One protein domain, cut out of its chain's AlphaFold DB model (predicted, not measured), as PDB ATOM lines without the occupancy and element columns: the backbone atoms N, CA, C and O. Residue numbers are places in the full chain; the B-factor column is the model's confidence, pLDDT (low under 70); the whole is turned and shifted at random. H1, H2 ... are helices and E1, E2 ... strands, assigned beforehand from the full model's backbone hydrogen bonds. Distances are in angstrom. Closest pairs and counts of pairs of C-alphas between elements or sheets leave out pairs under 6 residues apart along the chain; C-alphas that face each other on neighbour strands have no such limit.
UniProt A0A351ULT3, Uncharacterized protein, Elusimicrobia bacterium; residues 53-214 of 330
ATOM      1  N   THR A  53     -10.909 -48.074 -52.600       89.81
ATOM      2  CA  THR A  53      -9.492 -47.969 -52.257       89.81
ATOM      3  C   THR A  53      -9.350 -46.883 -51.205       89.81
ATOM      4  O   THR A  53      -9.800 -45.759 -51.413       89.81
ATOM      5  N   VAL A  54      -8.740 -47.230 -50.080       92.81
ATOM      6  CA  VAL A  54      -8.395 -46.290 -49.011       92.81
ATOM      7  C   VAL A  54      -6.925 -46.505 -48.643       92.81
ATOM      8  O   VAL A  54      -6.391 -47.592 -48.907       92.81
ATOM      9  N   PRO A  55      -6.252 -45.508 -48.049       94.62
ATOM     10  CA  PRO A  55      -4.869 -45.649 -47.623       94.62
ATOM     11  C   PRO A  55      -4.650 -46.841 -46.697       94.62
ATOM     12  O   PRO A  55      -5.572 -47.315 -46.032       94.62
ATOM     13  N   LYS A  56      -3.409 -47.324 -46.624       94.56
ATOM     14  CA  LYS A  56      -3.069 -48.379 -45.665       94.56
ATOM     15  C   LYS A  56      -3.264 -47.856 -44.234       94.56
ATOM     16  O   LYS A  56      -2.824 -46.738 -43.944       94.56
ATOM     17  N   PRO A  57      -3.875 -48.651 -43.335       93.81
ATOM     18  CA  PRO A  57      -4.050 -48.253 -41.948       93.81
ATOM     19  C   PRO A  57      -2.700 -48.007 -41.286       93.81
ATOM     20  O   PRO A  57      -1.749 -48.770 -41.482       93.81
ATOM     21  N   PHE A  58      -2.646 -47.003 -40.416       93.38
ATOM     22  CA  PHE A  58      -1.566 -46.913 -39.448       93.38
ATOM     23  C   PHE A  58      -1.680 -48.057 -38.435       93.38
ATOM     24  O   PHE A  58      -2.741 -48.295 -37.844       93.38
ATOM     25  N   LYS A  59      -0.573 -48.768 -38.218       91.44
ATOM     26  CA  LYS A  59      -0.479 -49.820 -37.209       91.44
ATOM     27  C   LYS A  59       0.333 -49.302 -36.027       91.44
ATOM     28  O   LYS A  59       1.513 -49.003 -36.166       91.44
ATOM     29  N   PHE A  60      -0.297 -49.239 -34.858       91.00
ATOM     30  CA  PHE A  60       0.412 -48.984 -33.609       91.00
ATOM     31  C   PHE A  60       1.264 -50.210 -33.273       91.00
ATOM     32  O   PHE A  60       0.753 -51.324 -33.178       91.00
ATOM     33  N   GLU A  61       2.568 -50.004 -33.112       90.19
ATOM     34  CA  GLU A  61       3.507 -51.069 -32.733       90.19
ATOM     35  C   GLU A  61       3.320 -51.522 -31.284       90.19
ATOM     36  O   GLU A  61       3.625 -52.662 -30.948       90.19
ATOM     37  N   SER A  62       2.807 -50.630 -30.434       90.94
ATOM     38  CA  SER A  62       2.669 -50.860 -29.002       90.94
ATOM     39  C   SER A  62       1.240 -50.560 -28.528       90.94
ATOM     40  O   SER A  62       0.704 -49.501 -28.877       90.94
ATOM     41  N   PRO A  63       0.602 -51.462 -27.750       89.06
ATOM     42  CA  PRO A  63      -0.772 -51.287 -27.273       89.06
ATOM     43  C   PRO A  63      -0.991 -50.071 -26.368       89.06
ATOM     44  O   PRO A  63      -2.107 -49.567 -26.297       89.06
ATOM     45  N   ASP A  64       0.047 -49.585 -25.687       91.81
ATOM     46  CA  ASP A  64      -0.025 -48.384 -24.845       91.81
ATOM     47  C   ASP A  64      -0.320 -47.115 -25.659       91.81
ATOM     48  O   ASP A  64      -0.916 -46.184 -25.134       91.81
ATOM     49  N   LYS A  65       0.004 -47.098 -26.958       93.19
ATOM     50  CA  LYS A  65      -0.317 -45.989 -27.869       93.19
ATOM     51  C   LYS A  65      -1.783 -45.970 -28.317       93.19
ATOM     52  O   LYS A  65      -2.187 -45.022 -28.989       93.19
ATOM     53  N   VAL A  66      -2.577 -46.979 -27.957       93.56
ATOM     54  CA  VAL A  66      -3.994 -47.093 -28.323       93.56
ATOM     55  C   VAL A  66      -4.872 -46.604 -27.176       93.56
ATOM     56  O   VAL A  66      -4.771 -47.082 -26.047       93.56
ATOM     57  N   VAL A  67      -5.795 -45.681 -27.457       94.75
ATOM     58  CA  VAL A  67      -6.779 -45.252 -26.453       94.75
ATOM     59  C   VAL A  67      -7.868 -46.319 -26.324       94.75
ATOM     60  O   VAL A  67      -8.589 -46.605 -27.277       94.75
ATOM     61  N   ASN A  68      -8.000 -46.914 -25.137       91.62
ATOM     62  CA  ASN A  68      -8.942 -48.009 -24.864       91.62
ATOM     63  C   ASN A  68      -9.839 -47.783 -23.629       91.62
ATOM     64  O   ASN A  68     -10.658 -48.641 -23.299       91.62
ATOM     65  N   ASP A  69      -9.707 -46.643 -22.949       92.75
ATOM     66  CA  ASP A  69     -10.506 -46.323 -21.766       92.75
ATOM     67  C   ASP A  69     -11.943 -45.878 -22.128       92.75
ATOM     68  O   ASP A  69     -12.301 -45.730 -23.293       92.75
ATOM     69  N   LYS A  70     -12.816 -45.698 -21.131       89.44
ATOM     70  CA  LYS A  70     -14.194 -45.198 -21.335       89.44
ATOM     71  C   LYS A  70     -14.341 -43.709 -21.007       89.44
ATOM     72  O   LYS A  70     -15.468 -43.219 -20.898       89.44
ATOM     73  N   ARG A  71     -13.233 -43.004 -20.771       92.81
ATOM     74  CA  ARG A  71     -13.260 -41.630 -20.269       92.81
ATOM     75  C   ARG A  71     -13.786 -40.704 -21.351       92.81
ATOM     76  O   ARG A  71     -13.595 -40.921 -22.543       92.81
ATOM     77  N   ARG A  72     -14.485 -39.663 -20.925       91.31
ATOM     78  CA  ARG A  72     -14.987 -38.603 -21.795       91.31
ATOM     79  C   ARG A  72     -14.767 -37.281 -21.070       91.31
ATOM     80  O   ARG A  72     -14.877 -37.268 -19.841       91.31
ATOM     81  N   PRO A  73     -14.475 -36.193 -21.791       93.75
ATOM     82  CA  PRO A  73     -14.400 -34.888 -21.167       93.75
ATOM     83  C   PRO A  73     -15.777 -34.487 -20.651       93.75
ATOM     84  O   PRO A  73     -16.812 -34.914 -21.176       93.75
ATOM     85  N   VAL A  74     -15.778 -33.644 -19.624       91.88
ATOM     86  CA  VAL A  74     -16.983 -32.917 -19.239       91.88
ATOM     87  C   VAL A  74     -17.301 -31.940 -20.374       91.88
ATOM     88  O   VAL A  74     -16.399 -31.387 -20.999       91.88
ATOM     89  N   GLU A  75     -18.580 -31.771 -20.699       92.44
ATOM     90  CA  GLU A  75     -18.983 -30.795 -21.709       92.44
ATOM     91  C   GLU A  75     -19.076 -29.398 -21.063       92.44
ATOM     92  O   GLU A  75     -19.681 -29.251 -19.991       92.44
ATOM     93  N   PRO A  76     -18.472 -28.360 -21.669       94.31
ATOM     94  CA  PRO A  76     -18.584 -26.999 -21.186       94.31
ATOM     95  C   PRO A  76     -20.022 -26.541 -21.383       94.31
ATOM     96  O   PRO A  76     -20.658 -26.832 -22.392       94.31
ATOM     97  N   LYS A  77     -20.543 -25.806 -20.401       94.25
ATOM     98  CA  LYS A  77     -21.899 -25.242 -20.474       94.25
ATOM     99  C   LYS A  77     -21.918 -23.863 -21.129       94.25
ATOM    100  O   LYS A  77     -22.964 -23.431 -21.598       94.25
ATOM    101  N   ARG A  78     -20.776 -23.171 -21.123       95.19
ATOM    102  CA  ARG A  78     -20.632 -21.778 -21.546       95.19
ATOM    103  C   ARG A  78     -19.335 -21.561 -22.300       95.19
ATOM    104  O   ARG A  78     -18.346 -22.223 -21.991       95.19
ATOM    105  N   PHE A  79     -19.361 -20.623 -23.237       94.25
ATOM    106  CA  PHE A  79     -18.176 -20.086 -23.899       94.25
ATOM    107  C   PHE A  79     -17.330 -19.236 -22.936       94.25
ATOM    108  O   PHE A  79     -17.764 -18.902 -21.831       94.25
ATOM    109  N   ASP A  80     -16.150 -18.821 -23.393       93.94
ATOM    110  CA  ASP A  80     -15.317 -17.788 -22.763       93.94
ATOM    111  C   ASP A  80     -16.047 -16.455 -22.572       93.94
ATOM    112  O   ASP A  80     -15.828 -15.768 -21.578       93.94
ATOM    113  N   THR A  81     -16.972 -16.119 -23.472       94.75
ATOM    114  CA  THR A  81     -17.819 -14.920 -23.374       94.75
ATOM    115  C   THR A  81     -18.883 -15.012 -22.274       94.75
ATOM    116  O   THR A  81     -19.556 -14.027 -21.981       94.75
ATOM    117  N   GLY A  82     -19.072 -16.191 -21.670       95.06
ATOM    118  CA  GLY A  82     -20.120 -16.463 -20.686       95.06
ATOM    119  C   GLY A  82     -21.480 -16.831 -21.287       95.06
ATOM    120  O   GLY A  82     -22.375 -17.219 -20.537       95.06
ATOM    121  N   GLU A  83     -21.637 -16.761 -22.611       95.56
ATOM    122  CA  GLU A  83     -22.838 -17.228 -23.309       95.56
ATOM    123  C   GLU A  83     -22.998 -18.750 -23.195       95.56
ATOM    124  O   GLU A  83     -22.012 -19.489 -23.184       95.56
ATOM    125  N   ASP A  84     -24.241 -19.229 -23.143       95.88
ATOM    126  CA  ASP A  84     -24.530 -20.663 -23.083       95.88
ATOM    127  C   ASP A  84     -24.237 -21.359 -24.424       95.88
ATOM    128  O   ASP A  84     -24.595 -20.873 -25.503       95.88
ATOM    129  N   ILE A  85     -23.634 -22.547 -24.351       93.62
ATOM    130  CA  ILE A  85     -23.351 -23.393 -25.516       93.62
ATOM    131  C   ILE A  85     -24.636 -24.121 -25.921       93.62
ATOM    132  O   ILE A  85     -25.223 -24.862 -25.134       93.62
ATOM    133  N   LYS A  86     -25.072 -23.912 -27.168       94.56
ATOM    134  CA  LYS A  86     -26.308 -24.496 -27.736       94.56
ATOM    135  C   LYS A  86     -26.039 -25.574 -28.787       94.56
ATOM    136  O   LYS A  86     -26.971 -26.207 -29.280       94.56
ATOM    137  N   GLN A  87     -24.777 -25.753 -29.167       94.50
ATOM    138  CA  GLN A  87     -24.342 -26.719 -30.162       94.50
ATOM    139  C   GLN A  87     -24.636 -28.134 -29.678       94.50
ATOM    140  O   GLN A  87     -24.465 -28.471 -28.507       94.50
ATOM    141  N   ARG A  88     -25.079 -28.982 -30.603       94.06
ATOM    142  CA  ARG A  88     -25.354 -30.385 -30.288       94.06
ATOM    143  C   ARG A  88     -24.057 -31.173 -30.325       94.06
ATOM    144  O   ARG A  88     -23.214 -30.939 -31.185       94.06
ATOM    145  N   ARG A  89     -23.931 -32.165 -29.450       92.81
ATOM    146  CA  ARG A  89     -22.846 -33.134 -29.558       92.81
ATOM    147  C   ARG A  89     -22.928 -33.871 -30.897       92.81
ATOM    148  O   ARG A  89     -23.993 -34.375 -31.257       92.81
ATOM    149  N   GLU A  90     -21.799 -33.959 -31.586       93.56
ATOM    150  CA  GLU A  90     -21.658 -34.759 -32.795       93.56
ATOM    151  C   GLU A  90     -21.833 -36.255 -32.484       93.56
ATOM    152  O   GLU A  90     -21.275 -36.775 -31.508       93.56
ATOM    153  N   LYS A  91     -22.646 -36.935 -33.294       90.94
ATOM    154  CA  LYS A  91     -22.975 -38.361 -33.118       90.94
ATOM    155  C   LYS A  91     -22.258 -39.252 -34.118       90.94
ATOM    156  O   LYS A  91     -22.020 -40.419 -33.803       90.94
ATOM    157  N   ASP A  92     -21.922 -38.701 -35.275       90.12
ATOM    158  CA  ASP A  92     -21.244 -39.408 -36.350       90.12
ATOM    159  C   ASP A  92     -19.769 -38.987 -36.402       90.12
ATOM    160  O   ASP A  92     -19.432 -37.884 -35.978       90.12
ATOM    161  N   PRO A  93     -18.856 -39.826 -36.911       91.19
ATOM    162  CA  PRO A  93     -17.465 -39.434 -37.098       91.19
ATOM    163  C   PRO A  93     -17.345 -38.072 -37.814       91.19
ATOM    164  O   PRO A  93     -17.876 -37.918 -38.923       91.19
ATOM    165  N   PRO A  94     -16.670 -37.073 -37.210       92.62
ATOM    166  CA  PRO A  94     -16.626 -35.718 -37.746       92.62
ATOM    167  C   PRO A  94     -15.984 -35.686 -39.137       92.62
ATOM    168  O   PRO A  94     -14.821 -36.057 -39.302       92.62
ATOM    169  N   ARG A  95     -16.735 -35.230 -40.145       87.56
ATOM    170  CA  ARG A  95     -16.279 -35.217 -41.550       87.56
ATOM    171  C   ARG A  95     -15.227 -34.146 -41.828       87.56
ATOM    172  O   ARG A  95     -14.370 -34.336 -42.681       87.56
ATOM    173  N   GLU A  96     -15.265 -33.042 -41.086       89.00
ATOM    174  CA  GLU A  96     -14.357 -31.902 -41.279       89.00
ATOM    175  C   GLU A  96     -13.042 -32.033 -40.499       89.00
ATOM    176  O   GLU A  96     -12.212 -31.126 -40.509       89.00
ATOM    177  N   HIS A  97     -12.799 -33.172 -39.843       94.81
ATOM    178  CA  HIS A  97     -11.592 -33.346 -39.036       94.81
ATOM    179  C   HIS A  97     -10.299 -33.318 -39.859       94.81
ATOM    180  O   HIS A  97      -9.245 -32.991 -39.321       94.81
ATOM    181  N   ALA A  98     -10.371 -33.559 -41.171       93.81
ATOM    182  CA  ALA A  98      -9.247 -33.360 -42.084       93.81
ATOM    183  C   ALA A  98      -8.667 -31.939 -41.994       93.81
ATOM    184  O   ALA A  98      -7.449 -31.772 -41.957       93.81
ATOM    185  N   ALA A  99      -9.533 -30.923 -41.906       93.88
ATOM    186  CA  ALA A  99      -9.115 -29.527 -41.801       93.88
ATOM    187  C   ALA A  99      -8.405 -29.240 -40.471       93.88
ATOM    188  O   ALA A  99      -7.518 -28.397 -40.422       93.88
ATOM    189  N   ILE A 100      -8.758 -29.966 -39.408       95.19
ATOM    190  CA  ILE A 100      -8.103 -29.883 -38.099       95.19
ATOM    191  C   ILE A 100      -6.751 -30.595 -38.138       95.19
ATOM    192  O   ILE A 100      -5.721 -30.011 -37.810       95.19
ATOM    193  N   ALA A 101      -6.743 -31.852 -38.580       93.94
ATOM    194  CA  ALA A 101      -5.569 -32.710 -38.545       93.94
ATOM    195  C   ALA A 101      -4.434 -32.235 -39.465       93.94
ATOM    196  O   ALA A 101      -3.270 -32.467 -39.150       93.94
ATOM    197  N   HIS A 102      -4.755 -31.579 -40.585       93.81
ATOM    198  CA  HIS A 102      -3.762 -31.067 -41.535       93.81
ATOM    199  C   HIS A 102      -3.367 -29.601 -41.291       93.81
ATOM    200  O   HIS A 102      -2.487 -29.085 -41.980       93.81
ATOM    201  N   ASN A 103      -3.981 -28.912 -40.323       94.81
ATOM    202  CA  ASN A 103      -3.629 -27.531 -40.002       94.81
ATOM    203  C   ASN A 103      -2.370 -27.495 -39.121       94.81
ATOM    204  O   ASN A 103      -2.429 -27.657 -37.903       94.81
ATOM    205  N   ALA A 104      -1.214 -27.295 -39.758       94.00
ATOM    206  CA  ALA A 104       0.083 -27.301 -39.086       94.00
ATOM    207  C   ALA A 104       0.211 -26.218 -38.000       94.00
ATOM    208  O   ALA A 104       0.847 -26.461 -36.974       94.00
ATOM    209  N   ASP A 105      -0.400 -25.047 -38.202       95.44
ATOM    210  CA  ASP A 105      -0.355 -23.958 -37.222       95.44
ATOM    211  C   ASP A 105      -1.207 -24.278 -35.995       95.44
ATOM    212  O   ASP A 105      -0.765 -24.044 -34.871       95.44
ATOM    213  N   LEU A 106      -2.376 -24.896 -36.191       94.19
ATOM    214  CA  LEU A 106      -3.193 -25.409 -35.095       94.19
ATOM    215  C   LEU A 106      -2.447 -26.484 -34.297       94.19
ATOM    216  O   LEU A 106      -2.375 -26.395 -33.075       94.19
ATOM    217  N   VAL A 107      -1.864 -27.485 -34.966       92.06
ATOM    218  CA  VAL A 107      -1.133 -28.568 -34.282       92.06
ATOM    219  C   VAL A 107       0.055 -28.016 -33.488       92.06
ATOM    220  O   VAL A 107       0.261 -28.425 -32.346       92.06
ATOM    221  N   ARG A 108       0.810 -27.065 -34.056       92.31
ATOM    222  CA  ARG A 108       1.916 -26.399 -33.354       92.31
ATOM    223  C   ARG A 108       1.412 -25.603 -32.146       92.31
ATOM    224  O   ARG A 108       1.943 -25.778 -31.056       92.31
ATOM    225  N   GLY A 109       0.365 -24.794 -32.316       92.81
ATOM    226  CA  GLY A 109      -0.204 -24.004 -31.222       92.81
ATOM    227  C   GLY A 109      -0.726 -24.869 -30.078       92.81
ATOM    228  O   GLY A 109      -0.433 -24.590 -28.921       92.81
ATOM    229  N   ILE A 110      -1.367 -25.997 -30.390       92.81
ATOM    230  CA  ILE A 110      -1.797 -26.973 -29.382       92.81
ATOM    231  C   ILE A 110      -0.609 -27.522 -28.585       92.81
ATOM    232  O   ILE A 110      -0.692 -27.631 -27.363       92.81
ATOM    233  N   GLN A 111       0.503 -27.856 -29.244       91.81
ATOM    234  CA  GLN A 111       1.709 -28.319 -28.550       91.81
ATOM    235  C   GLN A 111       2.314 -27.232 -27.657       91.81
ATOM    236  O   GLN A 111       2.895 -27.554 -26.619       91.81
ATOM    237  N   ASP A 112       2.217 -25.966 -28.058       93.06
ATOM    238  CA  ASP A 112       2.713 -24.827 -27.287       93.06
ATOM    239  C   ASP A 112       1.842 -24.571 -26.051       93.06
ATOM    240  O   ASP A 112       2.359 -24.531 -24.932       93.06
ATOM    241  N   GLU A 113       0.523 -24.516 -26.233       93.31
ATOM    242  CA  GLU A 113      -0.470 -24.332 -25.173       93.31
ATOM    243  C   GLU A 113      -0.445 -25.472 -24.153       93.31
ATOM    244  O   GLU A 113      -0.453 -25.210 -22.950       93.31
ATOM    245  N   GLN A 114      -0.317 -26.733 -24.592       93.25
ATOM    246  CA  GLN A 114      -0.203 -27.896 -23.697       93.25
ATOM    247  C   GLN A 114       0.885 -27.723 -22.629       93.25
ATOM    248  O   GLN A 114       0.724 -28.207 -21.509       93.25
ATOM    249  N   ARG A 115       1.990 -27.037 -22.953       92.19
ATOM    250  CA  ARG A 115       3.110 -26.831 -22.021       92.19
ATOM    251  C   ARG A 115       2.798 -25.794 -20.942       92.19
ATOM    252  O   ARG A 115       3.340 -25.892 -19.845       92.19
ATOM    253  N   SER A 116       1.938 -24.819 -21.231       95.50
ATOM    254  CA  SER A 116       1.549 -23.760 -20.288       95.50
ATOM    255  C   SER A 116       0.221 -24.029 -19.570       95.50
ATOM    256  O   SER A 116       0.014 -23.562 -18.448       95.50
ATOM    257  N   GLU A 117      -0.681 -24.796 -20.176       95.75
ATOM    258  CA  GLU A 117      -2.058 -24.993 -19.715       95.75
ATOM    259  C   GLU A 117      -2.188 -26.194 -18.783       95.75
ATOM    260  O   GLU A 117      -2.724 -27.249 -19.117       95.75
ATOM    261  N   THR A 118      -1.663 -26.017 -17.572       95.12
ATOM    262  CA  THR A 118      -1.492 -27.090 -16.582       95.12
ATOM    263  C   THR A 118      -2.568 -27.120 -15.492       95.12
ATOM    264  O   THR A 118      -2.564 -28.009 -14.635       95.12
ATOM    265  N   ARG A 119      -3.529 -26.183 -15.496       97.38
ATOM    266  CA  ARG A 119      -4.609 -26.164 -14.499       97.38
ATOM    267  C   ARG A 119      -5.641 -27.235 -14.836       97.38
ATOM    268  O   ARG A 119      -6.393 -27.114 -15.798       97.38
ATOM    269  N   ARG A 120      -5.707 -28.270 -14.002       96.81
ATOM    270  CA  ARG A 120      -6.704 -29.341 -14.133       96.81
ATOM    271  C   ARG A 120      -8.131 -28.822 -13.957       96.81
ATOM    272  O   ARG A 120      -8.378 -27.870 -13.213       96.81
ATOM    273  N   SER A 121      -9.072 -29.518 -14.588       95.31
ATOM    274  CA  SER A 121     -10.509 -29.240 -14.571       95.31
ATOM    275  C   SER A 121     -10.854 -27.816 -15.016       95.31
ATOM    276  O   SER A 121     -11.797 -27.211 -14.505       95.31
ATOM    277  N   HIS A 122     -10.091 -27.282 -15.968       95.44
ATOM    278  CA  HIS A 122     -10.261 -25.936 -16.502       95.44
ATOM    279  C   HIS A 122     -10.418 -25.971 -18.022       95.44
ATOM    280  O   HIS A 122      -9.765 -26.772 -18.690       95.44
ATOM    281  N   TYR A 123     -11.298 -25.115 -18.545       97.12
ATOM    282  CA  TYR A 123     -11.455 -24.909 -19.982       97.12
ATOM    283  C   TYR A 123     -10.651 -23.691 -20.405       97.12
ATOM    284  O   TYR A 123     -10.854 -22.602 -19.870       97.12
ATOM    285  N   TYR A 124      -9.798 -23.892 -21.393       97.38
ATOM    286  CA  TYR A 124      -9.095 -22.855 -22.120       97.38
ATOM    287  C   TYR A 124      -9.755 -22.700 -23.488       97.38
ATOM    288  O   TYR A 124     -10.163 -23.690 -24.100       97.38
ATOM    289  N   TRP A 125      -9.921 -21.467 -23.945       97.25
ATOM    290  CA  TRP A 125     -10.595 -21.156 -25.201       97.25
ATOM    291  C   TRP A 125      -9.612 -20.477 -26.133       97.25
ATOM    292  O   TRP A 125      -9.020 -19.464 -25.770       97.25
ATOM    293  N   HIS A 126      -9.478 -21.032 -27.332       96.81
ATOM    294  CA  HIS A 126      -8.423 -20.674 -28.267       96.81
ATOM    295  C   HIS A 126      -8.973 -20.338 -29.639       96.81
ATOM    296  O   HIS A 126     -10.057 -20.785 -30.031       96.81
ATOM    297  N   ASN A 127      -8.191 -19.559 -30.378       96.00
ATOM    298  CA  ASN A 127      -8.407 -19.293 -31.789       96.00
ATOM    299  C   ASN A 127      -7.056 -19.298 -32.510       96.00
ATOM    300  O   ASN A 127      -6.384 -18.270 -32.596       96.00
ATOM    301  N   THR A 128      -6.669 -20.467 -33.015       95.75
ATOM    302  CA  THR A 128      -5.341 -20.710 -33.593       95.75
ATOM    303  C   THR A 128      -5.497 -21.243 -35.008       95.75
ATOM    304  O   THR A 128      -6.318 -22.124 -35.263       95.75
ATOM    305  N   GLY A 129      -4.746 -20.687 -35.964       92.81
ATOM    306  CA  GLY A 129      -4.826 -21.102 -37.369       92.81
ATOM    307  C   GLY A 129      -6.225 -20.936 -37.982       92.81
ATOM    308  O   GLY A 129      -6.616 -21.738 -38.826       92.81
ATOM    309  N   GLY A 130      -7.001 -19.950 -37.510       94.25
ATOM    310  CA  GLY A 130      -8.386 -19.709 -37.934       94.25
ATOM    311  C   GLY A 130      -9.416 -20.692 -37.365       94.25
ATOM    312  O   GLY A 130     -10.586 -20.633 -37.742       94.25
ATOM    313  N   VAL A 131      -9.005 -21.590 -36.467       95.69
ATOM    314  CA  VAL A 131      -9.876 -22.572 -35.825       95.69
ATOM    315  C   VAL A 131     -10.129 -22.153 -34.383       95.69
ATOM    316  O   VAL A 131      -9.203 -22.072 -33.576       95.69
ATOM    317  N   ARG A 132     -11.405 -21.961 -34.036       94.69
ATOM    318  CA  ARG A 132     -11.834 -21.819 -32.641       94.69
ATOM    319  C   ARG A 132     -11.991 -23.198 -32.005       94.69
ATOM    320  O   ARG A 132     -12.725 -24.033 -32.534       94.69
ATOM    321  N   TYR A 133     -11.364 -23.419 -30.853       96.62
ATOM    322  CA  TYR A 133     -11.484 -24.670 -30.101       96.62
ATOM    323  C   TYR A 133     -11.445 -24.445 -28.591       96.62
ATOM    324  O   TYR A 133     -11.044 -23.391 -28.100       96.62
ATOM    325  N   ALA A 134     -11.903 -25.456 -27.859       97.38
ATOM    326  CA  ALA A 134     -11.747 -25.558 -26.416       97.38
ATOM    327  C   ALA A 134     -10.639 -26.559 -26.097       97.38
ATOM    328  O   ALA A 134     -10.620 -27.649 -26.666       97.38
ATOM    329  N   HIS A 135      -9.773 -26.248 -25.144       97.62
ATOM    330  CA  HIS A 135      -8.876 -27.213 -24.527       97.62
ATOM    331  C   HIS A 135      -9.327 -27.472 -23.085       97.62
ATOM    332  O   HIS A 135      -9.591 -26.544 -22.324       97.62
ATOM    333  N   TYR A 136      -9.461 -28.742 -22.711       97.44
ATOM    334  CA  TYR A 136      -9.823 -29.156 -21.359       97.44
ATOM    335  C   TYR A 136      -8.788 -30.139 -20.825       97.44
ATOM    336  O   TYR A 136      -8.673 -31.261 -21.316       97.44
ATOM    337  N   TYR A 137      -8.043 -29.712 -19.805       96.50
ATOM    338  CA  TYR A 137      -7.101 -30.572 -19.098       96.50
ATOM    339  C   TYR A 137      -7.804 -31.209 -17.902       96.50
ATOM    340  O   TYR A 137      -8.144 -30.524 -16.938       96.50
ATOM    341  N   ASP A 138      -8.098 -32.507 -17.972       95.56
ATOM    342  CA  ASP A 138      -8.949 -33.158 -16.975       95.56
ATOM    343  C   ASP A 138      -8.203 -33.571 -15.688       95.56
ATOM    344  O   ASP A 138      -6.988 -33.421 -15.536       95.56
ATOM    345  N   ALA A 139      -8.947 -34.106 -14.717       95.12
ATOM    346  CA  ALA A 139      -8.388 -34.560 -13.442       95.12
ATOM    347  C   ALA A 139      -7.421 -35.761 -13.565       95.12
ATOM    348  O   ALA A 139      -6.667 -36.027 -12.629       95.12
ATOM    349  N   HIS A 140      -7.422 -36.465 -14.700       94.25
ATOM    350  CA  HIS A 140      -6.593 -37.640 -14.988       94.25
ATOM    351  C   HIS A 140      -5.366 -37.308 -15.847       94.25
ATOM    352  O   HIS A 140      -4.691 -38.220 -16.323       94.25
ATOM    353  N   ASN A 141      -5.054 -36.023 -16.018       93.62
ATOM    354  CA  ASN A 141      -3.984 -35.531 -16.883       93.62
ATOM    355  C   ASN A 141      -4.199 -35.840 -18.374       93.62
ATOM    356  O   ASN A 141      -3.237 -36.076 -19.106       93.62
ATOM    357  N   ILE A 142      -5.451 -35.871 -18.833       95.12
ATOM    358  CA  ILE A 142      -5.771 -36.030 -20.252       95.12
ATOM    359  C   ILE A 142      -6.109 -34.664 -20.841       95.12
ATOM    360  O   ILE A 142      -6.950 -33.933 -20.316       95.12
ATOM    361  N   HIS A 143      -5.455 -34.352 -21.956       95.44
ATOM    362  CA  HIS A 143      -5.734 -33.173 -22.763       95.44
ATOM    363  C   HIS A 143      -6.831 -33.484 -23.784       95.44
ATOM    364  O   HIS A 143      -6.681 -34.360 -24.644       95.44
ATOM    365  N   TRP A 144      -7.935 -32.756 -23.676       97.44
ATOM    366  CA  TRP A 144      -9.096 -32.865 -24.548       97.44
ATOM    367  C   TRP A 144      -9.225 -31.622 -25.421       97.44
ATOM    368  O   TRP A 144      -9.070 -30.511 -24.925       97.44
ATOM    369  N   TYR A 145      -9.572 -31.803 -26.693       97.75
ATOM    370  CA  TYR A 145      -9.732 -30.735 -27.682       97.75
ATOM    371  C   TYR A 145     -11.124 -30.765 -28.289       97.75
ATOM    372  O   TYR A 145     -11.519 -31.744 -28.926       97.75
ATOM    373  N   GLY A 146     -11.876 -29.702 -28.045       97.12
ATOM    374  CA  GLY A 146     -13.255 -29.533 -28.454       97.12
ATOM    375  C   GLY A 146     -13.339 -28.652 -29.686       97.12
ATOM    376  O   GLY A 146     -12.961 -27.485 -29.623       97.12
ATOM    377  N   PHE A 147     -13.863 -29.188 -30.781       96.38
ATOM    378  CA  PHE A 147     -13.961 -28.500 -32.063       96.38
ATOM    379  C   PHE A 147     -15.415 -28.298 -32.476       96.38
ATOM    380  O   PHE A 147     -16.286 -29.130 -32.203       96.38
ATOM    381  N   TYR A 148     -15.660 -27.197 -33.179       92.25
ATOM    382  CA  TYR A 148     -16.944 -26.899 -33.803       92.25
ATOM    383  C   TYR A 148     -16.974 -27.441 -35.233       92.25
ATOM    384  O   TYR A 148     -15.990 -27.335 -35.959       92.25
ATOM    385  N   SER A 149     -18.113 -28.001 -35.633       87.88
ATOM    386  CA  SER A 149     -18.381 -28.479 -36.993       87.88
ATOM    387  C   SER A 149     -19.775 -28.003 -37.395       87.88
ATOM    388  O   SER A 149     -20.777 -28.694 -37.216       87.88
ATOM    389  N   GLY A 150     -19.867 -26.752 -37.850       87.56
ATOM    390  CA  GLY A 150     -21.151 -26.091 -38.090       87.56
ATOM    391  C   GLY A 150     -22.012 -26.024 -36.813       87.56
ATOM    392  O   GLY A 150     -21.599 -25.395 -35.838       87.56
ATOM    393  N   PRO A 151     -23.215 -26.636 -36.781       90.75
ATOM    394  CA  PRO A 151     -24.098 -26.608 -35.612       90.75
ATOM    395  C   PRO A 151     -23.750 -27.659 -34.543       90.75
ATOM    396  O   PRO A 151     -24.444 -27.737 -33.519       90.75
ATOM    397  N   THR A 152     -22.750 -28.510 -34.790       94.25
ATOM    398  CA  THR A 152     -22.324 -29.552 -33.855       94.25
ATOM    399  C   THR A 152     -20.980 -29.230 -33.215       94.25
ATOM    400  O   THR A 152     -20.224 -28.362 -33.657       94.25
ATOM    401  N   PHE A 153     -20.708 -29.925 -32.120       94.00
ATOM    402  CA  PHE A 153     -19.472 -29.841 -31.364       94.00
ATOM    403  C   PHE A 153     -19.006 -31.247 -30.995       94.00
ATOM    404  O   PHE A 153     -19.820 -32.115 -30.660       94.00
ATOM    405  N   TYR A 154     -17.701 -31.490 -31.052       95.81
ATOM    406  CA  TYR A 154     -17.131 -32.788 -30.719       95.81
ATOM    407  C   TYR A 154     -15.810 -32.654 -29.985       95.81
ATOM    408  O   TYR A 154     -15.052 -31.714 -30.192       95.81
ATOM    409  N   TRP A 155     -15.532 -33.646 -29.148       97.19
ATOM    410  CA  TRP A 155     -14.273 -33.756 -28.432       97.19
ATOM    411  C   TRP A 155     -13.375 -34.791 -29.076       97.19
ATOM    412  O   TRP A 155     -13.814 -35.893 -29.405       97.19
ATOM    413  N   SER A 156     -12.103 -34.452 -29.166       97.25
ATOM    414  CA  SER A 156     -11.031 -35.364 -29.520       97.25
ATOM    415  C   SER A 156      -9.937 -35.333 -28.455       97.25
ATOM    416  O   SER A 156      -9.867 -34.423 -27.628       97.25
ATOM    417  N   ARG A 157      -9.085 -36.348 -28.460       95.75
ATOM    418  CA  ARG A 157      -7.885 -36.441 -27.635       95.75
ATOM    419  C   ARG A 157      -6.685 -36.509 -28.565       95.75
ATOM    420  O   ARG A 157      -6.640 -37.387 -29.422       95.75
ATOM    421  N   TYR A 158      -5.706 -35.628 -28.383       92.31
ATOM    422  CA  TYR A 158      -4.433 -35.744 -29.090       92.31
ATOM    423  C   TYR A 158      -3.487 -36.619 -28.263       92.31
ATOM    424  O   TYR A 158      -3.073 -36.239 -27.169       92.31
ATOM    425  N   TYR A 159      -3.210 -37.835 -28.733       92.06
ATOM    426  CA  TYR A 159      -2.424 -38.823 -27.995       92.06
ATOM    427  C   TYR A 159      -1.615 -39.709 -28.938       92.06
ATOM    428  O   TYR A 159      -2.119 -40.144 -29.973       92.06
ATOM    429  N   ALA A 160      -0.356 -39.977 -28.571       91.56
ATOM    430  CA  ALA A 160       0.589 -40.745 -29.383       91.56
ATOM    431  C   ALA A 160       0.659 -40.245 -30.843       91.56
ATOM    432  O   ALA A 160       0.632 -41.039 -31.781       91.56
ATOM    433  N   ASN A 161       0.717 -38.917 -31.021       90.12
ATOM    434  CA  ASN A 161       0.741 -38.214 -32.313       90.12
ATOM    435  C   ASN A 161      -0.476 -38.464 -33.218       90.12
ATOM    436  O   ASN A 161      -0.397 -38.268 -34.426       90.12
ATOM    437  N   ASN A 162      -1.600 -38.896 -32.647       94.50
ATOM    438  CA  ASN A 162      -2.829 -39.158 -33.379       94.50
ATOM    439  C   ASN A 162      -4.011 -38.452 -32.711       94.50
ATOM    440  O   ASN A 162      -4.048 -38.270 -31.491       94.50
ATOM    441  N   TRP A 163      -4.991 -38.079 -33.527       96.31
ATOM    442  CA  TRP A 163      -6.270 -37.571 -33.051       96.31
ATOM    443  C   TRP A 163      -7.212 -38.728 -32.778       96.31
ATOM    444  O   TRP A 163      -7.478 -39.524 -33.672       96.31
ATOM    445  N   TRP A 164      -7.737 -38.806 -31.563       97.38
ATOM    446  CA  TRP A 164      -8.668 -39.838 -31.132       97.38
ATOM    447  C   TRP A 164     -10.049 -39.245 -30.908       97.38
ATOM    448  O   TRP A 164     -10.188 -38.254 -30.194       97.38
ATOM    449  N   TRP A 165     -11.078 -39.870 -31.460       97.25
ATOM    450  CA  TRP A 165     -12.474 -39.514 -31.239       97.25
ATOM    451  C   TRP A 165     -13.230 -40.713 -30.670       97.25
ATOM    452  O   TRP A 165     -12.975 -41.860 -31.045       97.25
ATOM    453  N   TYR A 166     -14.140 -40.460 -29.730       95.50
ATOM    454  CA  TYR A 166     -14.984 -41.515 -29.181       95.50
ATOM    455  C   TYR A 166     -16.286 -41.590 -29.967       95.50
ATOM    456  O   TYR A 166     -17.151 -40.716 -29.839       95.50
ATOM    457  N   ASP A 167     -16.453 -42.685 -30.694       94.62
ATOM    458  CA  ASP A 167     -17.679 -43.005 -31.395       94.62
ATOM    459  C   ASP A 167     -18.755 -43.459 -30.411       94.62
ATOM    460  O   ASP A 167     -18.731 -44.573 -29.880       94.62
ATOM    461  N   GLY A 168     -19.710 -42.564 -30.153       90.81
ATOM    462  CA  GLY A 168     -20.844 -42.816 -29.269       90.81
ATOM    463  C   GLY A 168     -21.761 -43.930 -29.771       90.81
ATOM    464  O   GLY A 168     -22.228 -44.739 -28.967       90.81
ATOM    465  N   SER A 169     -21.980 -43.990 -31.083       90.00
ATOM    466  CA  SER A 169     -22.909 -44.913 -31.741       90.00
ATOM    467  C   SER A 169     -22.398 -46.353 -31.710       90.00
ATOM    468  O   SER A 169     -23.184 -47.293 -31.559       90.00
ATOM    469  N   TYR A 170     -21.076 -46.522 -31.778       90.00
ATOM    470  CA  TYR A 170     -20.412 -47.826 -31.758       90.00
ATOM    471  C   TYR A 170     -19.646 -48.129 -30.460       90.00
ATOM    472  O   TYR A 170     -19.067 -49.213 -30.331       90.00
ATOM    473  N   SER A 171     -19.650 -47.189 -29.510       91.62
ATOM    474  CA  SER A 171     -18.962 -47.245 -28.214       91.62
ATOM    475  C   SER A 171     -17.493 -47.665 -28.304       91.62
ATOM    476  O   SER A 171     -17.071 -48.628 -27.664       91.62
ATOM    477  N   ARG A 172     -16.713 -46.955 -29.123       93.38
ATOM    478  CA  ARG A 172     -15.295 -47.263 -29.365       93.38
ATOM    479  C   ARG A 172     -14.475 -46.008 -29.612       93.38
ATOM    480  O   ARG A 172     -14.996 -45.004 -30.080       93.38
ATOM    481  N   TRP A 173     -13.182 -46.106 -29.343       95.69
ATOM    482  CA  TRP A 173     -12.217 -45.116 -29.798       95.69
ATOM    483  C   TRP A 173     -11.824 -45.382 -31.239       95.69
ATOM    484  O   TRP A 173     -11.554 -46.523 -31.617       95.69
ATOM    485  N   VAL A 174     -11.761 -44.309 -32.012       97.00
ATOM    486  CA  VAL A 174     -11.214 -44.303 -33.361       97.00
ATOM    487  C   VAL A 174     -10.157 -43.228 -33.471       97.00
ATOM    488  O   VAL A 174     -10.217 -42.229 -32.756       97.00
ATOM    489  N   PHE A 175      -9.181 -43.440 -34.340       97.38
ATOM    490  CA  PHE A 175      -8.116 -42.486 -34.589       97.38
ATOM    491  C   PHE A 175      -8.196 -41.961 -36.019       97.38
ATOM    492  O   PHE A 175      -8.615 -42.671 -36.932       97.38
ATOM    493  N   TRP A 176      -7.826 -40.702 -36.209       97.31
ATOM    494  CA  TRP A 176      -7.744 -40.092 -37.527       97.31
ATOM    495  C   TRP A 176      -6.428 -40.468 -38.197       97.31
ATOM    496  O   TRP A 176      -5.360 -40.269 -37.614       97.31
ATOM    497  N   TRP A 177      -6.496 -40.962 -39.429       96.00
ATOM    498  CA  TRP A 177      -5.320 -41.233 -40.245       96.00
ATOM    499  C   TRP A 177      -5.645 -41.122 -41.733       96.00
ATOM    500  O   TRP A 177      -6.591 -41.741 -42.223       96.00
ATOM    501  N   ASP A 178      -4.834 -40.323 -42.428       94.94
ATOM    502  CA  ASP A 178      -4.837 -40.141 -43.882       94.94
ATOM    503  C   ASP A 178      -6.232 -39.924 -44.498       94.94
ATOM    504  O   ASP A 178      -6.635 -40.582 -45.452       94.94
ATOM    505  N   GLY A 179      -7.018 -39.025 -43.897       94.62
ATOM    506  CA  GLY A 179      -8.347 -38.670 -44.404       94.62
ATOM    507  C   GLY A 179      -9.511 -39.500 -43.855       94.62
ATOM    508  O   GLY A 179     -10.656 -39.213 -44.202       94.62
ATOM    509  N   TYR A 180      -9.255 -40.497 -43.003       96.56
ATOM    510  CA  TYR A 180     -10.297 -41.395 -42.503       96.56
ATOM    511  C   TYR A 180     -10.239 -41.602 -40.990       96.56
ATOM    512  O   TYR A 180      -9.197 -41.469 -40.347       96.56
ATOM    513  N   TRP A 181     -11.384 -42.000 -40.432       97.25
ATOM    514  CA  TRP A 181     -11.489 -42.503 -39.068       97.25
ATOM    515  C   TRP A 181     -11.287 -44.014 -39.050       97.25
ATOM    516  O   TRP A 181     -12.021 -44.761 -39.700       97.25
ATOM    517  N   TRP A 182     -10.308 -44.460 -38.277       97.12
ATOM    518  CA  TRP A 182      -9.901 -45.852 -38.179       97.12
ATOM    519  C   TRP A 182     -10.170 -46.408 -36.790       97.12
ATOM    520  O   TRP A 182      -9.897 -45.774 -35.774       97.12
ATOM    521  N   TRP A 183     -10.653 -47.639 -36.738       95.69
ATOM    522  CA  TRP A 183     -10.805 -48.406 -35.513       95.69
ATOM    523  C   TRP A 183      -9.873 -49.614 -35.544       95.69
ATOM    524  O   TRP A 183      -9.855 -50.366 -36.518       95.69
ATOM    525  N   GLN A 184      -9.132 -49.837 -34.459       92.94
ATOM    526  CA  GLN A 184      -8.440 -51.106 -34.238       92.94
ATOM    527  C   GLN A 184      -9.337 -52.026 -33.421       92.94
ATOM    528  O   GLN A 184      -9.542 -51.831 -32.221       92.94
ATOM    529  N   GLY A 185      -9.907 -53.012 -34.101       88.94
ATOM    530  CA  GLY A 185     -10.723 -54.036 -33.484       88.94
ATOM    531  C   GLY A 185      -9.907 -55.057 -32.688       88.94
ATOM    532  O   GLY A 185      -8.669 -55.037 -32.687       88.94
ATOM    533  N   PRO A 186     -10.602 -55.983 -32.003       84.00
ATOM    534  CA  PRO A 186      -9.970 -57.099 -31.308       84.00
ATOM    535  C   PRO A 186      -9.000 -57.861 -32.221       84.00
ATOM    536  O   PRO A 186      -9.260 -58.034 -33.411       84.00
ATOM    537  N   GLY A 187      -7.867 -58.301 -31.669       85.56
ATOM    538  CA  GLY A 187      -6.834 -59.006 -32.439       85.56
ATOM    539  C   GLY A 187      -6.044 -58.125 -33.417       85.56
ATOM    540  O   GLY A 187      -5.289 -58.655 -34.225       85.56
ATOM    541  N   GLY A 188      -6.200 -56.796 -33.362       85.62
ATOM    542  CA  GLY A 188      -5.462 -55.858 -34.214       85.62
ATOM    543  C   GLY A 188      -6.029 -55.708 -35.628       85.62
ATOM    544  O   GLY A 188      -5.369 -55.119 -36.485       85.62
ATOM    545  N   ALA A 189      -7.235 -56.222 -35.886       90.00
ATOM    546  CA  ALA A 189      -7.925 -56.022 -37.155       90.00
ATOM    547  C   ALA A 189      -8.239 -54.531 -37.364       90.00
ATOM    548  O   ALA A 189      -8.812 -53.883 -36.489       90.00
ATOM    549  N   ALA A 190      -7.872 -53.982 -38.521       94.12
ATOM    550  CA  ALA A 190      -8.143 -52.590 -38.855       94.12
ATOM    551  C   ALA A 190      -9.511 -52.453 -39.527       94.12
ATOM    552  O   ALA A 190      -9.848 -53.209 -40.437       94.12
ATOM    553  N   PHE A 191     -10.275 -51.456 -39.103       95.38
ATOM    554  CA  PHE A 191     -11.531 -51.064 -39.722       95.38
ATOM    555  C   PHE A 191     -11.483 -49.578 -40.048       95.38
ATOM    556  O   PHE A 191     -10.916 -48.798 -39.286       95.38
ATOM    557  N   VAL A 192     -12.116 -49.179 -41.140       95.94
ATOM    558  CA  VAL A 192     -12.195 -47.781 -41.575       95.94
ATOM    559  C   VAL A 192     -13.649 -47.359 -41.694       95.94
ATOM    560  O   VAL A 192     -14.495 -48.144 -42.127       95.94
ATOM    561  N   TYR A 193     -13.943 -46.129 -41.290       94.44
ATOM    562  CA  TYR A 193     -15.266 -45.547 -41.436       94.44
ATOM    563  C   TYR A 193     -15.470 -45.007 -42.854       94.44
ATOM    564  O   TYR A 193     -14.842 -44.024 -43.248       94.44
ATOM    565  N   VAL A 194     -16.352 -45.646 -43.617       92.12
ATOM    566  CA  VAL A 194     -16.735 -45.273 -44.990       92.12
ATOM    567  C   VAL A 194     -18.243 -45.476 -45.119       92.12
ATOM    568  O   VAL A 194     -18.782 -46.382 -44.495       92.12
ATOM    569  N   ASP A 195     -18.951 -44.632 -45.872       89.00
ATOM    570  CA  ASP A 195     -20.399 -44.773 -46.121       89.00
ATOM    571  C   ASP A 195     -21.243 -45.018 -44.853       89.00
ATOM    572  O   ASP A 195     -22.168 -45.827 -44.815       89.00
ATOM    573  N   ASN A 196     -20.918 -44.269 -43.798       87.75
ATOM    574  CA  ASN A 196     -21.554 -44.317 -42.481       87.75
ATOM    575  C   ASN A 196     -21.436 -45.660 -41.726       87.75
ATOM    576  O   ASN A 196     -22.253 -45.962 -40.851       87.75
ATOM    577  N   ASN A 197     -20.426 -46.478 -42.036       90.44
ATOM    578  CA  ASN A 197     -20.180 -47.736 -41.337       90.44
ATOM    579  C   ASN A 197     -18.680 -48.063 -41.257       90.44
ATOM    580  O   ASN A 197     -17.868 -47.532 -42.009       90.44
ATOM    581  N   TYR A 198     -18.306 -48.954 -40.340       91.25
ATOM    582  CA  TYR A 198     -16.943 -49.469 -40.238       91.25
ATOM    583  C   TYR A 198     -16.789 -50.733 -41.075       91.25
ATOM    584  O   TYR A 198     -17.401 -51.760 -40.776       91.25
ATOM    585  N   TYR A 199     -15.917 -50.676 -42.076       91.94
ATOM    586  CA  TYR A 199     -15.590 -51.816 -42.926       91.94
ATOM    587  C   TYR A 199     -14.218 -52.383 -42.558       91.94
ATOM    588  O   TYR A 199     -13.286 -51.603 -42.345       91.94
ATOM    589  N   PRO A 200     -14.067 -53.718 -42.471       91.88
ATOM    590  CA  PRO A 200     -12.767 -54.334 -42.245       91.88
ATOM    591  C   PRO A 200     -11.848 -54.041 -43.433       91.88
ATOM    592  O   PRO A 200     -12.220 -54.263 -44.587       91.88
ATOM    593  N   TYR A 201     -10.647 -53.549 -43.145       92.94
ATOM    594  CA  TYR A 201      -9.624 -53.301 -44.152       92.94
ATOM    595  C   TYR A 201      -8.934 -54.604 -44.535       92.94
ATOM    596  O   TYR A 201      -8.414 -55.324 -43.678       92.94
ATOM    597  N   ASN A 202      -8.906 -54.901 -45.830       89.06
ATOM    598  CA  ASN A 202      -8.192 -56.049 -46.353       89.06
ATOM    599  C   ASN A 202      -6.778 -55.612 -46.771       89.06
ATOM    600  O   ASN A 202      -6.589 -54.878 -47.742       89.06
ATOM    601  N   MET A 203      -5.779 -56.084 -46.019       87.31
ATOM    602  CA  MET A 203      -4.364 -55.778 -46.255       87.31
ATOM    603  C   MET A 203      -3.835 -56.345 -47.579       87.31
ATOM    604  O   MET A 203      -2.918 -55.761 -48.151       87.31
ATOM    605  N   GLU A 204      -4.398 -57.457 -48.056       87.25
ATOM    606  CA  GLU A 204      -3.995 -58.116 -49.303       87.25
ATOM    607  C   GLU A 204      -4.530 -57.362 -50.520       87.25
ATOM    608  O   GLU A 204      -3.794 -57.130 -51.477       87.25
ATOM    609  N   SER A 205      -5.795 -56.930 -50.471       85.69
ATOM    610  CA  SER A 205      -6.421 -56.188 -51.571       85.69
ATOM    611  C   SER A 205      -6.173 -54.678 -51.525       85.69
ATOM    612  O   SER A 205      -6.497 -53.981 -52.486       85.69
ATOM    613  N   GLY A 206      -5.607 -54.161 -50.429       88.25
ATOM    614  CA  GLY A 206      -5.269 -52.745 -50.274       88.25
ATOM    615  C   GLY A 206      -6.486 -51.820 -50.184       88.25
ATOM    616  O   GLY A 206      -6.409 -50.668 -50.606       88.25
ATOM    617  N   GLY A 207      -7.619 -52.298 -49.665       90.62
ATOM    618  CA  GLY A 207      -8.843 -51.502 -49.590       90.62
ATOM    619  C   GLY A 207      -9.951 -52.133 -48.753       90.62
ATOM    620  O   GLY A 207      -9.743 -53.113 -48.035       90.62
ATOM    621  N   VAL A 208     -11.149 -51.562 -48.866       90.00
ATOM    622  CA  VAL A 208     -12.372 -52.099 -48.257       90.00
ATOM    623  C   VAL A 208     -13.401 -52.467 -49.308       90.00
ATOM    624  O   VAL A 208     -13.524 -51.810 -50.339       90.00
ATOM    625  N   VAL A 209     -14.180 -53.507 -49.025       86.88
ATOM    626  CA  VAL A 209     -15.383 -53.827 -49.794       86.88
ATOM    627  C   VAL A 209     -16.573 -53.239 -49.047       86.88
ATOM    628  O   VAL A 209     -17.005 -53.773 -48.025       86.88
ATOM    629  N   VAL A 210     -17.077 -52.115 -49.549       86.12
ATOM    630  CA  VAL A 210     -18.269 -51.448 -49.028       86.12
ATOM    631  C   VAL A 210     -19.494 -52.190 -49.532       86.12
ATOM    632  O   VAL A 210     -19.640 -52.420 -50.729       86.12
ATOM    633  N   GLN A 211     -20.381 -52.561 -48.619       84.50
ATOM    634  CA  GLN A 211     -21.644 -53.226 -48.930       84.50
ATOM    635  C   GLN A 211     -22.778 -52.224 -48.749       84.50
ATOM    636  O   GLN A 211     -22.943 -51.681 -47.653       84.50
ATOM    637  N   LYS A 212     -23.554 -51.997 -49.807       82.50
ATOM    638  CA  LYS A 212     -24.706 -51.100 -49.820       82.50
ATOM    639  C   LYS A 212     -25.940 -51.877 -50.267       82.50
ATOM    640  O   LYS A 212     -25.987 -52.432 -51.363       82.50
ATOM    641  N   ALA A 213     -26.946 -51.913 -49.401       83.31
ATOM    642  CA  ALA A 213     -28.251 -52.432 -49.774       83.31
ATOM    643  C   ALA A 213     -28.932 -51.427 -50.709       83.31
ATOM    644  O   ALA A 213     -29.083 -50.252 -50.367       83.31
ATOM    645  N   GLU A 214     -29.341 -51.894 -51.879       84.06
ATOM    646  CA  GLU A 214     -30.200 -51.161 -52.793       84.06
ATOM    647  C   GLU A 214     -31.514 -51.929 -52.916       84.06
ATOM    648  O   GLU A 214     -31.554 -53.105 -53.282       84.06
TER     649      GLU A 214
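What this domain is: This is residues 53 to 214 of the 330 residues of an uncharacterized protein of Elusimicrobia bacterium (UniProt A0A351ULT3). One long, strongly twisted sheet of nine strands, E1 to E9, winds through the domain like a ribbon, with the helix H2 over one face toward its E1 end, the short helix H1 on the same face but over none of the strands, and the strand E10 beyond its E9 end. A stretch of 44 residues with no named element, 53 to 96, runs from near E10 past the E1 end and folds back to H1. The 162 printed residues hold H1 and H2, then E1 to E10 in chain order; the sheet's order is E1 E2 E3 E4 E5 E6 E7 E8 E9, all antiparallel, and the class is mixed, helices and strands. The whole is compact, with a radius of gyration of the C-alphas of 16.4 A and spans of 50 by 38 by 29 A.

Where its parts are: Start at C-alpha 53, (-9.492, -47.969, -52.257), and pass residues 53 to 96 to reach H1, residues 97 to 101. H2, residues 104 to 116, is 19.2 A long and begins at C-alpha 104, (0.083, -27.301, -39.086). Next read E1, 122 to 128, 18.5 A; E2, 131 to 137, 18.7 A; E3, 143 to 149, 19.6 A; and E4, 152 to 159, 22.7 A. Then come E5, 162 to 167; E6, 172 to 177; E7, 180 to 184; E8, 190 to 194; and E9, 197 to 200. E10, 207 to 214, runs 21.6 A to C-alpha 214 at (-30.200, -51.161, -52.793).

How they stand to each other: E1 to E9 form a meander, each strand the antiparallel neighbour of the one before, with edge strands E1 and E9. Look for N 124 and O 135 at 2.8 A between E1 and E2, N 134 and O 146 at 2.9 A between E2 and E3, N 147 and O 154 at 2.9 A between E3 and E4, and N 157 and O 164 at 2.8 A between E4 and E5. Further on, find N 165 and O 174 at 2.8 A for E5 and E6, N 175 and O 182 at 2.8 A for E6 and E7, N 183 and O 191 at 2.8 A for E7 and E8, and N 192 and O 199 at 2.9 A for E8 and E9. Residues 88 to 89 pair, parallel, with 152 to 153 of E4. H2 makes two layers with the sheet, a helix on one face, at a height over the sheet of 8.3 A; its closest C-alphas to E1 are Leu 106 and Thr 128, 5.4 A. H1 is on the same face, over none of the strands. In H1 every O i to N i+4 pair is within hydrogen-bond range, in H2 7 of 9. E10 pairs with no named strand; its closest C-alpha pair with E9 is Val 208 and Tyr 199, 6.2 A.

The domain as a whole: The C-alphas farthest apart, Ser 116 and Glu 214, are 53.1 A apart. The printed part has no cut, and of its links between named elements none is long. The mean pLDDT of the printed part is 93.1, and no printed residue is under 70.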